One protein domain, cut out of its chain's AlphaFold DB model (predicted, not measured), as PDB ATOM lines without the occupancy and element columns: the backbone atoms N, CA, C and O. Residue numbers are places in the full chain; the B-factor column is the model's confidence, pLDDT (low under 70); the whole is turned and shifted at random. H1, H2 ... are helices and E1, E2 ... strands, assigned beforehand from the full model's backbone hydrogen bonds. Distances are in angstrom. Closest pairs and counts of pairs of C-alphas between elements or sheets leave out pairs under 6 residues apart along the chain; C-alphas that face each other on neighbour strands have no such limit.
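What this domain is: This is residues 69 to 149 of the 453 residues of an uncharacterized protein of Eremomyces bilateralis CBS 781.70 (UniProt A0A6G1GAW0). A long two-stranded hairpin, E1 and E2, with the short strand E3 along part of E2, makes a small three-stranded sheet; a second, smaller hairpin, E4 and E5, makes a separate sheet, and long loops run between the two. The one-turn helices H1 and H2 graze the first sheet. The printed part has 81 residues, with strands and helices in the order E1 E2 H1 E3 E4 E5 H2; both sheets are antiparallel, the larger in the order E1, E2, E3. The class is mixed, helices and strands, though only 33 residues are in named elements. The whole is compact and rounded, with a radius of gyration of the C-alphas of 11.6 A and spans of 31 by 29 by 23 A.

How they stand to each other: Begin with E1, residues 69 to 75, and E2, residues 80 to 86, a hairpin whose antiparallel strands have directions 152 degrees apart; look for N 72 and O 83, within hydrogen-bond range at 2.8 A. On E2's other side find its antiparallel neighbour E3, residues 114 to 116, at 171 degrees, with N 82 and O 115 within hydrogen-bond range at 2.9 A. E1 and E3 are the edge strands. H1, residues 101 to 104, only grazes this sheet; its closest C-alpha pair with E3 is Gln 104 and His 115, 4.8 A apart. Next look at the hairpin of E4, residues 135 to 138, and E5, residues 141 to 144, antiparallel at 136 degrees, with N 136 and O 143 within hydrogen-bond range at 2.8 A. Residues 93 to 94 make a short antiparallel pairing with residues 142 to 143 of E5. E4 and E5 are apart from E1, E2 and E3. H2, residues 146 to 149, only grazes the larger sheet with residues 147 to 149; its closest C-alpha pair with E1 is Thr 148 and Asn 75, 6.5 A apart. H1 and H2 are too short for an O i to N i+4 pair; in each, the one O i to N i+3 pair is within range.

Where its parts are: Find C-alpha 69 at (-3.559, 48.620, -24.603); from there E1 runs 18.1 A to C-alpha 75. E2 covers 19.9 A, H1 5.4 A, E3 6.9 A, E4 9.2 A and E5 9.9 A. H2 covers 5.0 A, ending at C-alpha 149, (-6.015, 50.195, -6.248).

The domain as a whole: The farthest C-alphas, Thr 107 and Leu 139, are 32.2 A apart. The printed part has no cut. The links E2 to H1 and E3 to E4 are long. Mean pLDDT of the printed part is 92.5; residue 149 is under 70.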
ATOM      1  N   ALA A  69      -3.730  48.813 -26.028       95.62
ATOM      2  CA  ALA A  69      -3.559  48.620 -24.603       95.62
ATOM      3  C   ALA A  69      -3.710  49.948 -23.842       95.62
ATOM      4  O   ALA A  69      -3.319  51.016 -24.306       95.62
ATOM      5  N   SER A  70      -4.309  49.883 -22.660       94.06
ATOM      6  CA  SER A  70      -4.254  50.914 -21.636       94.06
ATOM      7  C   SER A  70      -3.057  50.674 -20.725       94.06
ATOM      8  O   SER A  70      -2.857  49.566 -20.224       94.06
ATOM      9  N   CYS A  71      -2.301  51.733 -20.475       94.38
ATOM     10  CA  CYS A  71      -1.168  51.736 -19.568       94.38
ATOM     11  C   CYS A  71      -1.645  51.770 -18.111       94.38
ATOM     12  O   CYS A  71      -2.231  52.768 -17.682       94.38
ATOM     13  N   LEU A  72      -1.371  50.722 -17.338       93.06
ATOM     14  CA  LEU A  72      -1.616  50.699 -15.901       93.06
ATOM     15  C   LEU A  72      -0.298  50.927 -15.159       93.06
ATOM     16  O   LEU A  72       0.611  50.100 -15.222       93.06
ATOM     17  N   ILE A  73      -0.193  52.046 -14.443       91.75
ATOM     18  CA  ILE A  73       0.983  52.349 -13.625       91.75
ATOM     19  C   ILE A  73       0.822  51.649 -12.277       91.75
ATOM     20  O   ILE A  73      -0.072  51.975 -11.492       91.75
ATOM     21  N   LEU A  74       1.704  50.697 -12.005       90.81
ATOM     22  CA  LEU A  74       1.784  49.975 -10.743       90.81
ATOM     23  C   LEU A  74       2.750  50.737  -9.842       90.81
ATOM     24  O   LEU A  74       3.969  50.552  -9.892       90.81
ATOM     25  N   ASN A  75       2.191  51.660  -9.061       76.38
ATOM     26  CA  ASN A  75       2.962  52.484  -8.144       76.38
ATOM     27  C   ASN A  75       3.261  51.685  -6.871       76.38
ATOM     28  O   ASN A  75       2.426  51.598  -5.970       76.38
ATOM     29  N   ASN A  76       4.441  51.075  -6.817       75.50
ATOM     30  CA  ASN A  76       4.988  50.538  -5.579       75.50
ATOM     31  C   ASN A  76       5.948  51.563  -4.979       75.50
ATOM     32  O   ASN A  76       6.648  52.271  -5.694       75.50
ATOM     33  N   THR A  77       6.041  51.595  -3.652       77.56
ATOM     34  CA  THR A  77       6.901  52.530  -2.902       77.56
ATOM     35  C   THR A  77       8.386  52.466  -3.277       77.56
ATOM     36  O   THR A  77       9.140  53.370  -2.927       77.56
ATOM     37  N   ILE A  78       8.811  51.401  -3.965       77.44
ATOM     38  CA  ILE A  78      10.213  51.093  -4.258       77.44
ATOM     39  C   ILE A  78      10.541  51.287  -5.746       77.44
ATOM     40  O   ILE A  78      11.665  51.661  -6.076       77.44
ATOM     41  N   THR A  79       9.599  51.009  -6.652       84.88
ATOM     42  CA  THR A  79       9.883  50.927  -8.092       84.88
ATOM     43  C   THR A  79       8.679  51.267  -8.947       84.88
ATOM     44  O   THR A  79       7.573  50.783  -8.700       84.88
ATOM     45  N   GLU A  80       8.941  52.009 -10.016       89.81
ATOM     46  CA  GLU A  80       7.982  52.264 -11.079       89.81
ATOM     47  C   GLU A  80       7.895  51.044 -12.003       89.81
ATOM     48  O   GLU A  80       8.902  50.528 -12.502       89.81
ATOM     49  N   SER A  81       6.673  50.562 -12.198       92.44
ATOM     50  CA  SER A  81       6.363  49.447 -13.086       92.44
ATOM     51  C   SER A  81       5.084  49.748 -13.853       92.44
ATOM     52  O   SER A  81       4.204  50.453 -13.351       92.44
ATOM     53  N   VAL A  82       4.995  49.249 -15.082       94.38
ATOM     54  CA  VAL A  82       3.842  49.453 -15.964       94.38
ATOM     55  C   VAL A  82       3.381  48.114 -16.499       94.38
ATOM     56  O   VAL A  82       4.197  47.278 -16.881       94.38
ATOM     57  N   LEU A  83       2.064  47.947 -16.549       95.50
ATOM     58  CA  LEU A  83       1.401  46.824 -17.189       95.50
ATOM     59  C   LEU A  83       0.524  47.327 -18.341       95.50
ATOM     60  O   LEU A  83      -0.294  48.234 -18.178       95.50
ATOM     61  N   CYS A  84       0.689  46.714 -19.505       96.44
ATOM     62  CA  CYS A  84      -0.098  46.952 -20.702       96.44
ATOM     63  C   CYS A  84      -1.356  46.086 -20.663       96.44
ATOM     64  O   CYS A  84      -1.308  44.880 -20.899       96.44
ATOM     65  N   CYS A  85      -2.498  46.705 -20.403       96.81
ATOM     66  CA  CYS A  85      -3.778  46.016 -20.321       96.81
ATOM     67  C   CYS A  85      -4.545  46.165 -21.626       96.81
ATOM     68  O   CYS A  85      -4.730  47.296 -22.055       96.81
ATOM     69  N   PRO A  86      -5.040  45.102 -22.277       96.06
ATOM     70  CA  PRO A  86      -5.870  45.274 -23.465       96.06
ATOM     71  C   PRO A  86      -7.095  46.145 -23.145       96.06
ATOM     72  O   PRO A  86      -7.691  46.026 -22.068       96.06
ATOM     73  N   LYS A  87      -7.475  47.037 -24.066       94.56
ATOM     74  CA  LYS A  87      -8.618  47.947 -23.887       94.56
ATOM     75  C   LYS A  87      -9.877  47.172 -23.478       94.56
ATOM     76  O   LYS A  87     -10.256  46.205 -24.131       94.56
ATOM     77  N   GLY A  88     -10.530  47.624 -22.407       92.69
ATOM     78  CA  GLY A  88     -11.738  46.996 -21.856       92.69
ATOM     79  C   GLY A  88     -11.484  45.865 -20.855       92.69
ATOM     80  O   GLY A  88     -12.438  45.381 -20.253       92.69
ATOM     81  N   SER A  89     -10.227  45.467 -20.631       94.12
ATOM     82  CA  SER A  89      -9.857  44.580 -19.523       94.12
ATOM     83  C   SER A  89      -9.526  45.384 -18.265       94.12
ATOM     84  O   SER A  89      -8.960  46.473 -18.345       94.12
ATOM     85  N   SER A  90      -9.885  44.857 -17.092       91.12
ATOM     86  CA  SER A  90      -9.584  45.501 -15.808       91.12
ATOM     87  C   SER A  90      -8.181  45.189 -15.288       91.12
ATOM     88  O   SER A  90      -7.728  45.868 -14.373       91.12
ATOM     89  N   CYS A  91      -7.507  44.160 -15.827       95.62
ATOM     90  CA  CYS A  91      -6.231  43.636 -15.316       95.62
ATOM     91  C   CYS A  91      -6.200  43.387 -13.803       95.62
ATOM     92  O   CYS A  91      -5.131  43.343 -13.197       95.62
ATOM     93  N   GLU A  92      -7.364  43.218 -13.177       95.69
ATOM     94  CA  GLU A  92      -7.449  42.932 -11.746       95.69
ATOM     95  C   GLU A  92      -6.888  41.537 -11.452       95.69
ATOM     96  O   GLU A  92      -6.261  41.325 -10.419       95.69
ATOM     97  N   PHE A  93      -7.028  40.630 -12.422       96.12
ATOM     98  CA  PHE A  93      -6.413  39.314 -12.439       96.12
ATOM     99  C   PHE A  93      -5.565  39.171 -13.697       96.12
ATOM    100  O   PHE A  93      -6.050  39.392 -14.809       96.12
ATOM    101  N   VAL A  94      -4.308  38.785 -13.520       96.56
ATOM    102  CA  VAL A  94      -3.375  38.506 -14.611       96.56
ATOM    103  C   VAL A  94      -2.792  37.110 -14.470       96.56
ATOM    104  O   VAL A  94      -2.702  36.543 -13.375       96.56
ATOM    105  N   GLU A  95      -2.415  36.536 -15.607       96.31
ATOM    106  CA  GLU A  95      -1.712  35.265 -15.623       96.31
ATOM    107  C   GLU A  95      -0.301  35.415 -15.048       96.31
ATOM    108  O   GLU A  95       0.322  36.476 -15.074       96.31
ATOM    109  N   THR A  96       0.200  34.313 -14.508       96.69
ATOM    110  CA  THR A  96       1.542  34.237 -13.944       96.69
ATOM    111  C   THR A  96       2.608  34.253 -15.045       96.69
ATOM    112  O   THR A  96       2.489  33.558 -16.062       96.69
ATOM    113  N   ILE A  97       3.686  34.997 -14.801       96.00
ATOM    114  CA  ILE A  97       4.804  35.220 -15.728       96.00
ATOM    115  C   ILE A  97       6.058  34.442 -15.315       96.00
ATOM    116  O   ILE A  97       6.106  33.794 -14.265       96.00
ATOM    117  N   THR A  98       7.087  34.480 -16.154       95.44
ATOM    118  CA  THR A  98       8.422  33.977 -15.821       95.44
ATOM    119  C   THR A  98       9.021  34.788 -14.668       95.44
ATOM    120  O   THR A  98       8.760  35.977 -14.495       95.44
ATOM    121  N   CYS A  99       9.812  34.126 -13.824       95.94
ATOM    122  CA  CYS A  99      10.471  34.772 -12.685       95.94
ATOM    123  C   CYS A  99      11.739  35.546 -13.067       95.94
ATOM    124  O   CYS A  99      12.438  36.025 -12.174       95.94
ATOM    125  N   ASP A 100      12.058  35.637 -14.357       95.00
ATOM    126  CA  ASP A 100      13.230  36.354 -14.833       95.00
ATOM    127  C   ASP A 100      12.876  37.838 -15.038       95.00
ATOM    128  O   ASP A 100      12.074  38.158 -15.920       95.00
ATOM    129  N   PRO A 101      13.431  38.763 -14.232       92.25
ATOM    130  CA  PRO A 101      13.162  40.183 -14.411       92.25
ATOM    131  C   PRO A 101      13.725  40.703 -15.737       92.25
ATOM    132  O   PRO A 101      13.211  41.689 -16.248       92.25
ATOM    133  N   THR A 102      14.738  40.062 -16.331       93.75
ATOM    134  CA  THR A 102      15.386  40.559 -17.559       93.75
ATOM    135  C   THR A 102      14.453  40.581 -18.772       93.75
ATOM    136  O   THR A 102      14.616  41.430 -19.645       93.75
ATOM    137  N   GLU A 103      13.412  39.743 -18.789       94.00
ATOM    138  CA  GLU A 103      12.357  39.756 -19.818       94.00
ATOM    139  C   GLU A 103      11.401  40.962 -19.690       94.00
ATOM    140  O   GLU A 103      10.559  41.204 -20.555       94.00
ATOM    141  N   GLN A 104      11.528  41.740 -18.611       93.94
ATOM    142  CA  GLN A 104      10.707  42.915 -18.301       93.94
ATOM    143  C   GLN A 104      11.474  44.223 -18.536       93.94
ATOM    144  O   GLN A 104      10.973  45.310 -18.233       93.94
ATOM    145  N   ASP A 105      12.695  44.134 -19.069       92.75
ATOM    146  CA  ASP A 105      13.466  45.295 -19.486       92.75
ATOM    147  C   ASP A 105      12.886  45.860 -20.786       92.75
ATOM    148  O   ASP A 105      12.981  45.259 -21.857       92.75
ATOM    149  N   ALA A 106      12.311  47.055 -20.689       91.44
ATOM    150  CA  ALA A 106      11.727  47.767 -21.814       91.44
ATOM    151  C   ALA A 106      12.733  48.089 -22.935       91.44
ATOM    152  O   ALA A 106      12.342  48.272 -24.085       91.44
ATOM    153  N   THR A 107      14.030  48.160 -22.620       89.31
ATOM    154  CA  THR A 107      15.072  48.432 -23.618       89.31
ATOM    155  C   THR A 107      15.399  47.213 -24.476       89.31
ATOM    156  O   THR A 107      15.755  47.375 -25.643       89.31
ATOM    157  N   ILE A 108      15.257  46.005 -23.921       91.00
ATOM    158  CA  ILE A 108      15.543  44.740 -24.612       91.00
ATOM    159  C   ILE A 108      14.262  44.170 -25.237       91.00
ATOM    160  O   ILE A 108      14.294  43.676 -26.363       91.00
ATOM    161  N   PHE A 109      13.133  44.283 -24.534       92.31
ATOM    162  CA  PHE A 109      11.842  43.713 -24.917       92.31
ATOM    163  C   PHE A 109      10.730  44.772 -24.878       92.31
ATOM    164  O   PHE A 109       9.872  44.727 -23.997       92.31
ATOM    165  N   PRO A 110      10.697  45.717 -25.837       90.62
ATOM    166  CA  PRO A 110       9.714  46.804 -25.851       90.62
ATOM    167  C   PRO A 110       8.271  46.332 -26.087       90.62
ATOM    168  O   PRO A 110       7.340  47.066 -25.799       90.62
ATOM    169  N   GLU A 111       8.070  45.118 -26.607       89.31
ATOM    170  CA  GLU A 111       6.736  44.532 -26.824       89.31
ATOM    171  C   GLU A 111       6.216  43.736 -25.616       89.31
ATOM    172  O   GLU A 111       5.110  43.192 -25.660       89.31
ATOM    173  N   SER A 112       7.005  43.637 -24.540       92.81
ATOM    174  CA  SER A 112       6.582  42.937 -23.330       92.81
ATOM    175  C   SER A 112       5.360  43.631 -22.714       92.81
ATOM    176  O   SER A 112       5.348  44.852 -22.580       92.81
ATOM    177  N   PRO A 113       4.321  42.893 -22.285       93.38
ATOM    178  CA  PRO A 113       3.168  43.503 -21.634       93.38
ATOM    179  C   PRO A 113       3.514  44.086 -20.258       93.38
ATOM    180  O   PRO A 113       2.705  44.828 -19.707       93.38
ATOM    181  N   LEU A 114       4.679  43.762 -19.690       94.94
ATOM    182  CA  LEU A 114       5.127  44.260 -18.397       94.94
ATOM    183  C   LEU A 114       6.519  44.886 -18.511       94.94
ATOM    184  O   LEU A 114       7.458  44.249 -18.986       94.94
ATOM    185  N   HIS A 115       6.660  46.093 -17.969       94.38
ATOM    186  CA  HIS A 115       7.939  46.785 -17.877       94.38
ATOM    187  C   HIS A 115       8.251  47.198 -16.442       94.38
ATOM    188  O   HIS A 115       7.383  47.702 -15.720       94.38
ATOM    189  N   MET A 116       9.512  47.038 -16.040       93.38
ATOM    190  CA  MET A 116      10.003  47.440 -14.721       93.38
ATOM    191  C   MET A 116      11.256  48.303 -14.835       93.38
ATOM    192  O   MET A 116      12.180  47.982 -15.574       93.38
ATOM    193  N   ALA A 117      11.310  49.397 -14.068       91.31
ATOM    194  CA  ALA A 117      12.454  50.317 -14.117       91.31
ATOM    195  C   ALA A 117      13.670  49.756 -13.376       91.31
ATOM    196  O   ALA A 117      14.806  50.147 -13.630       91.31
ATOM    197  N   ASN A 118      13.424  48.849 -12.433       91.75
ATOM    198  CA  ASN A 118      14.451  48.280 -11.589       91.75
ATOM    199  C   ASN A 118      14.326  46.754 -11.562       91.75
ATOM    200  O   ASN A 118      13.431  46.190 -10.934       91.75
ATOM    201  N   LEU A 119      15.279  46.117 -12.235       93.12
ATOM    202  CA  LEU A 119      15.383  44.673 -12.434       93.12
ATOM    203  C   LEU A 119      16.026  43.952 -11.232       93.12
ATOM    204  O   LEU A 119      16.179  42.736 -11.254       93.12
ATOM    205  N   THR A 120      16.443  44.686 -10.189       92.38
ATOM    206  CA  THR A 120      17.136  44.099  -9.023       92.38
ATOM    207  C   THR A 120      16.187  43.477  -8.002       92.38
ATOM    208  O   THR A 120      16.614  42.656  -7.190       92.38
ATOM    209  N   ASN A 121      14.905  43.844  -8.037       89.75
ATOM    210  CA  ASN A 121      13.923  43.334  -7.093       89.75
ATOM    211  C   ASN A 121      13.382  41.982  -7.558       89.75
ATOM    212  O   ASN A 121      12.857  41.855  -8.661       89.75
ATOM    213  N   ALA A 122      13.475  40.982  -6.681       91.31
ATOM    214  CA  ALA A 122      12.877  39.678  -6.923       91.31
ATOM    215  C   ALA A 122      11.345  39.790  -6.986       91.31
ATOM    216  O   ALA A 122      10.723  40.400  -6.110       91.31
ATOM    217  N   LEU A 123      10.738  39.184  -8.008       94.06
ATOM    218  CA  LEU A 123       9.286  39.118  -8.135       94.06
ATOM    219  C   LEU A 123       8.694  38.137  -7.104       94.06
ATOM    220  O   LEU A 123       9.314  37.112  -6.806       94.06
ATOM    221  N   PRO A 124       7.490  38.407  -6.561       94.69
ATOM    222  CA  PRO A 124       6.799  37.465  -5.689       94.69
ATOM    223  C   PRO A 124       6.475  36.169  -6.444       94.69
ATOM    224  O   PRO A 124       5.873  36.189  -7.521       94.69
ATOM    225  N   SER A 125       6.864  35.028  -5.874       96.56
ATOM    226  CA  SER A 125       6.614  33.717  -6.469       96.56
ATOM    227  C   SER A 125       5.166  33.258  -6.261       96.56
ATOM    228  O   SER A 125       4.560  33.444  -5.206       96.56
ATOM    229  N   CYS A 126       4.613  32.632  -7.295       97.88
ATOM    230  CA  CYS A 126       3.276  32.054  -7.362       97.88
ATOM    231  C   CYS A 126       3.393  30.640  -7.957       97.88
ATOM    232  O   CYS A 126       3.258  30.421  -9.163       97.88
ATOM    233  N   GLY A 127       3.745  29.672  -7.107       95.75
ATOM    234  CA  GLY A 127       4.116  28.321  -7.539       95.75
ATOM    235  C   GLY A 127       5.484  28.301  -8.232       95.75
ATOM    236  O   GLY A 127       6.473  28.736  -7.651       95.75
ATOM    237  N   ASN A 128       5.534  27.806  -9.474       96.12
ATOM    238  CA  ASN A 128       6.754  27.765 -10.303       96.12
ATOM    239  C   ASN A 128       6.923  29.001 -11.203       96.12
ATOM    240  O   ASN A 128       7.830  29.052 -12.031       96.12
ATOM    241  N   LYS A 129       6.004  29.957 -11.091       97.19
ATOM    242  CA  LYS A 129       5.970  31.197 -11.859       97.19
ATOM    243  C   LYS A 129       5.960  32.384 -10.899       97.19
ATOM    244  O   LYS A 129       5.907  32.191  -9.685       97.19
ATOM    245  N   CYS A 130       6.008  33.598 -11.423       97.44
ATOM    246  CA  CYS A 130       6.019  34.816 -10.627       97.44
ATOM    247  C   CYS A 130       4.860  35.741 -10.985       97.44
ATOM    248  O   CYS A 130       4.307  35.680 -12.084       97.44
ATOM    249  N   CYS A 131       4.481  36.582 -10.028       97.06
ATOM    250  CA  CYS A 131       3.528  37.660 -10.237       97.06
ATOM    251  C   CYS A 131       4.260  38.989 -10.404       97.06
ATOM    252  O   CYS A 131       5.274  39.204  -9.736       97.06
ATOM    253  N   PRO A 132       3.748  39.901 -11.246       95.19
ATOM    254  CA  PRO A 132       4.294  41.247 -11.339       95.19
ATOM    255  C   PRO A 132       4.282  41.978  -9.992       95.19
ATOM    256  O   PRO A 132       3.470  41.685  -9.106       95.19
ATOM    257  N   LEU A 133       5.153  42.975  -9.834       92.75
ATOM    258  CA  LEU A 133       5.115  43.837  -8.653       92.75
ATOM    259  C   LEU A 133       3.763  44.561  -8.557       92.75
ATOM    260  O   LEU A 133       3.238  45.050  -9.552       92.75
ATOM    261  N   GLY A 134       3.195  44.637  -7.350       92.25
ATOM    262  CA  GLY A 134       1.839  45.162  -7.124       92.25
ATOM    263  C   GLY A 134       0.724  44.117  -7.253       92.25
ATOM    264  O   GLY A 134      -0.432  44.438  -6.988       92.25
ATOM    265  N   TYR A 135       1.059  42.867  -7.584       95.19
ATOM    266  CA  TYR A 135       0.134  41.734  -7.563       95.19
ATOM    267  C   TYR A 135       0.487  40.733  -6.454       95.19
ATOM    268  O   TYR A 135       1.617  40.671  -5.962       95.19
ATOM    269  N   GLU A 136      -0.500  39.943  -6.048       95.94
ATOM    270  CA  GLU A 136      -0.406  38.864  -5.073       95.94
ATOM    271  C   GLU A 136      -0.966  37.564  -5.659       95.94
ATOM    272  O   GLU A 136      -1.906  37.562  -6.451       95.94
ATOM    273  N   CYS A 137      -0.360  36.435  -5.295       97.81
ATOM    274  CA  CYS A 137      -0.759  35.128  -5.798       97.81
ATOM    275  C   CYS A 137      -2.038  34.639  -5.102       97.81
ATOM    276  O   CYS A 137      -2.003  34.239  -3.938       97.81
ATOM    277  N   THR A 138      -3.153  34.590  -5.828       97.50
ATOM    278  CA  THR A 138      -4.434  34.045  -5.362       97.50
ATOM    279  C   THR A 138      -4.858  32.887  -6.259       97.50
ATOM    280  O   THR A 138      -5.108  33.078  -7.447       97.50
ATOM    281  N   LEU A 139      -4.949  31.674  -5.706       95.75
ATOM    282  CA  LEU A 139      -5.387  30.470  -6.439       95.75
ATOM    283  C   LEU A 139      -4.582  30.179  -7.729       95.75
ATOM    284  O   LEU A 139      -5.110  29.603  -8.675       95.75
ATOM    285  N   GLY A 140      -3.301  30.566  -7.776       95.19
ATOM    286  CA  GLY A 140      -2.430  30.359  -8.944       95.19
ATOM    287  C   GLY A 140      -2.548  31.422 -10.046       95.19
ATOM    288  O   GLY A 140      -1.834  31.332 -11.044       95.19
ATOM    289  N   ALA A 141      -3.400  32.432  -9.857       96.81
ATOM    290  CA  ALA A 141      -3.444  33.655 -10.654       96.81
ATOM    291  C   ALA A 141      -2.907  34.839  -9.836       96.81
ATOM    292  O   ALA A 141      -2.853  34.786  -8.607       96.81
ATOM    293  N   CYS A 142      -2.507  35.912 -10.510       97.50
ATOM    294  CA  CYS A 142      -2.005  37.115  -9.862       97.50
ATOM    295  C   CYS A 142      -3.143  38.129  -9.739       97.50
ATOM    296  O   CYS A 142      -3.603  38.652 -10.752       97.50
ATOM    297  N   ALA A 143      -3.595  38.410  -8.520       96.56
ATOM    298  CA  ALA A 143      -4.594  39.434  -8.226       96.56
ATOM    299  C   ALA A 143      -3.921  40.747  -7.811       96.56
ATOM    300  O   ALA A 143      -2.916  40.735  -7.104       96.56
ATOM    301  N   MET A 144      -4.442  41.884  -8.262       94.31
ATOM    302  CA  MET A 144      -3.892  43.197  -7.921       94.31
ATOM    303  C   MET A 144      -4.038  43.463  -6.416       94.31
ATOM    304  O   MET A 144      -5.100  43.228  -5.841       94.31
ATOM    305  N   LYS A 145      -2.987  43.967  -5.759       92.81
ATOM    306  CA  LYS A 145      -3.053  44.331  -4.338       92.81
ATOM    307  C   LYS A 145      -3.968  45.541  -4.141       92.81
ATOM    308  O   LYS A 145      -3.853  46.538  -4.853       92.81
ATOM    309  N   GLU A 146      -4.817  45.493  -3.115       87.50
ATOM    310  CA  GLU A 146      -5.740  46.587  -2.759       87.50
ATOM    311  C   GLU A 146      -5.012  47.918  -2.483       87.50
ATOM    312  O   GLU A 146      -5.515  48.998  -2.798       87.50
ATOM    313  N   GLU A 147      -3.776  47.856  -1.974       81.19
ATOM    314  CA  GLU A 147      -2.926  49.035  -1.756       81.19
ATOM    315  C   GLU A 147      -2.627  49.788  -3.060       81.19
ATOM    316  O   GLU A 147      -2.539  51.016  -3.075       81.19
ATOM    317  N   THR A 148      -2.527  49.067  -4.177       74.88
ATOM    318  CA  THR A 148      -2.251  49.645  -5.496       74.88
ATOM    319  C   THR A 148      -3.517  50.203  -6.156       74.88
ATOM    320  O   THR A 148      -3.429  51.102  -6.989       74.88
ATOM    321  N   LYS A 149      -4.705  49.741  -5.743       69.00
ATOM    322  CA  LYS A 149      -6.015  50.195  -6.248       69.00
ATOM    323  C   LYS A 149      -6.377  51.617  -5.795       69.00
ATOM    324  O   LYS A 149      -7.185  52.281  -6.437       69.00
TER     325      LYS A 149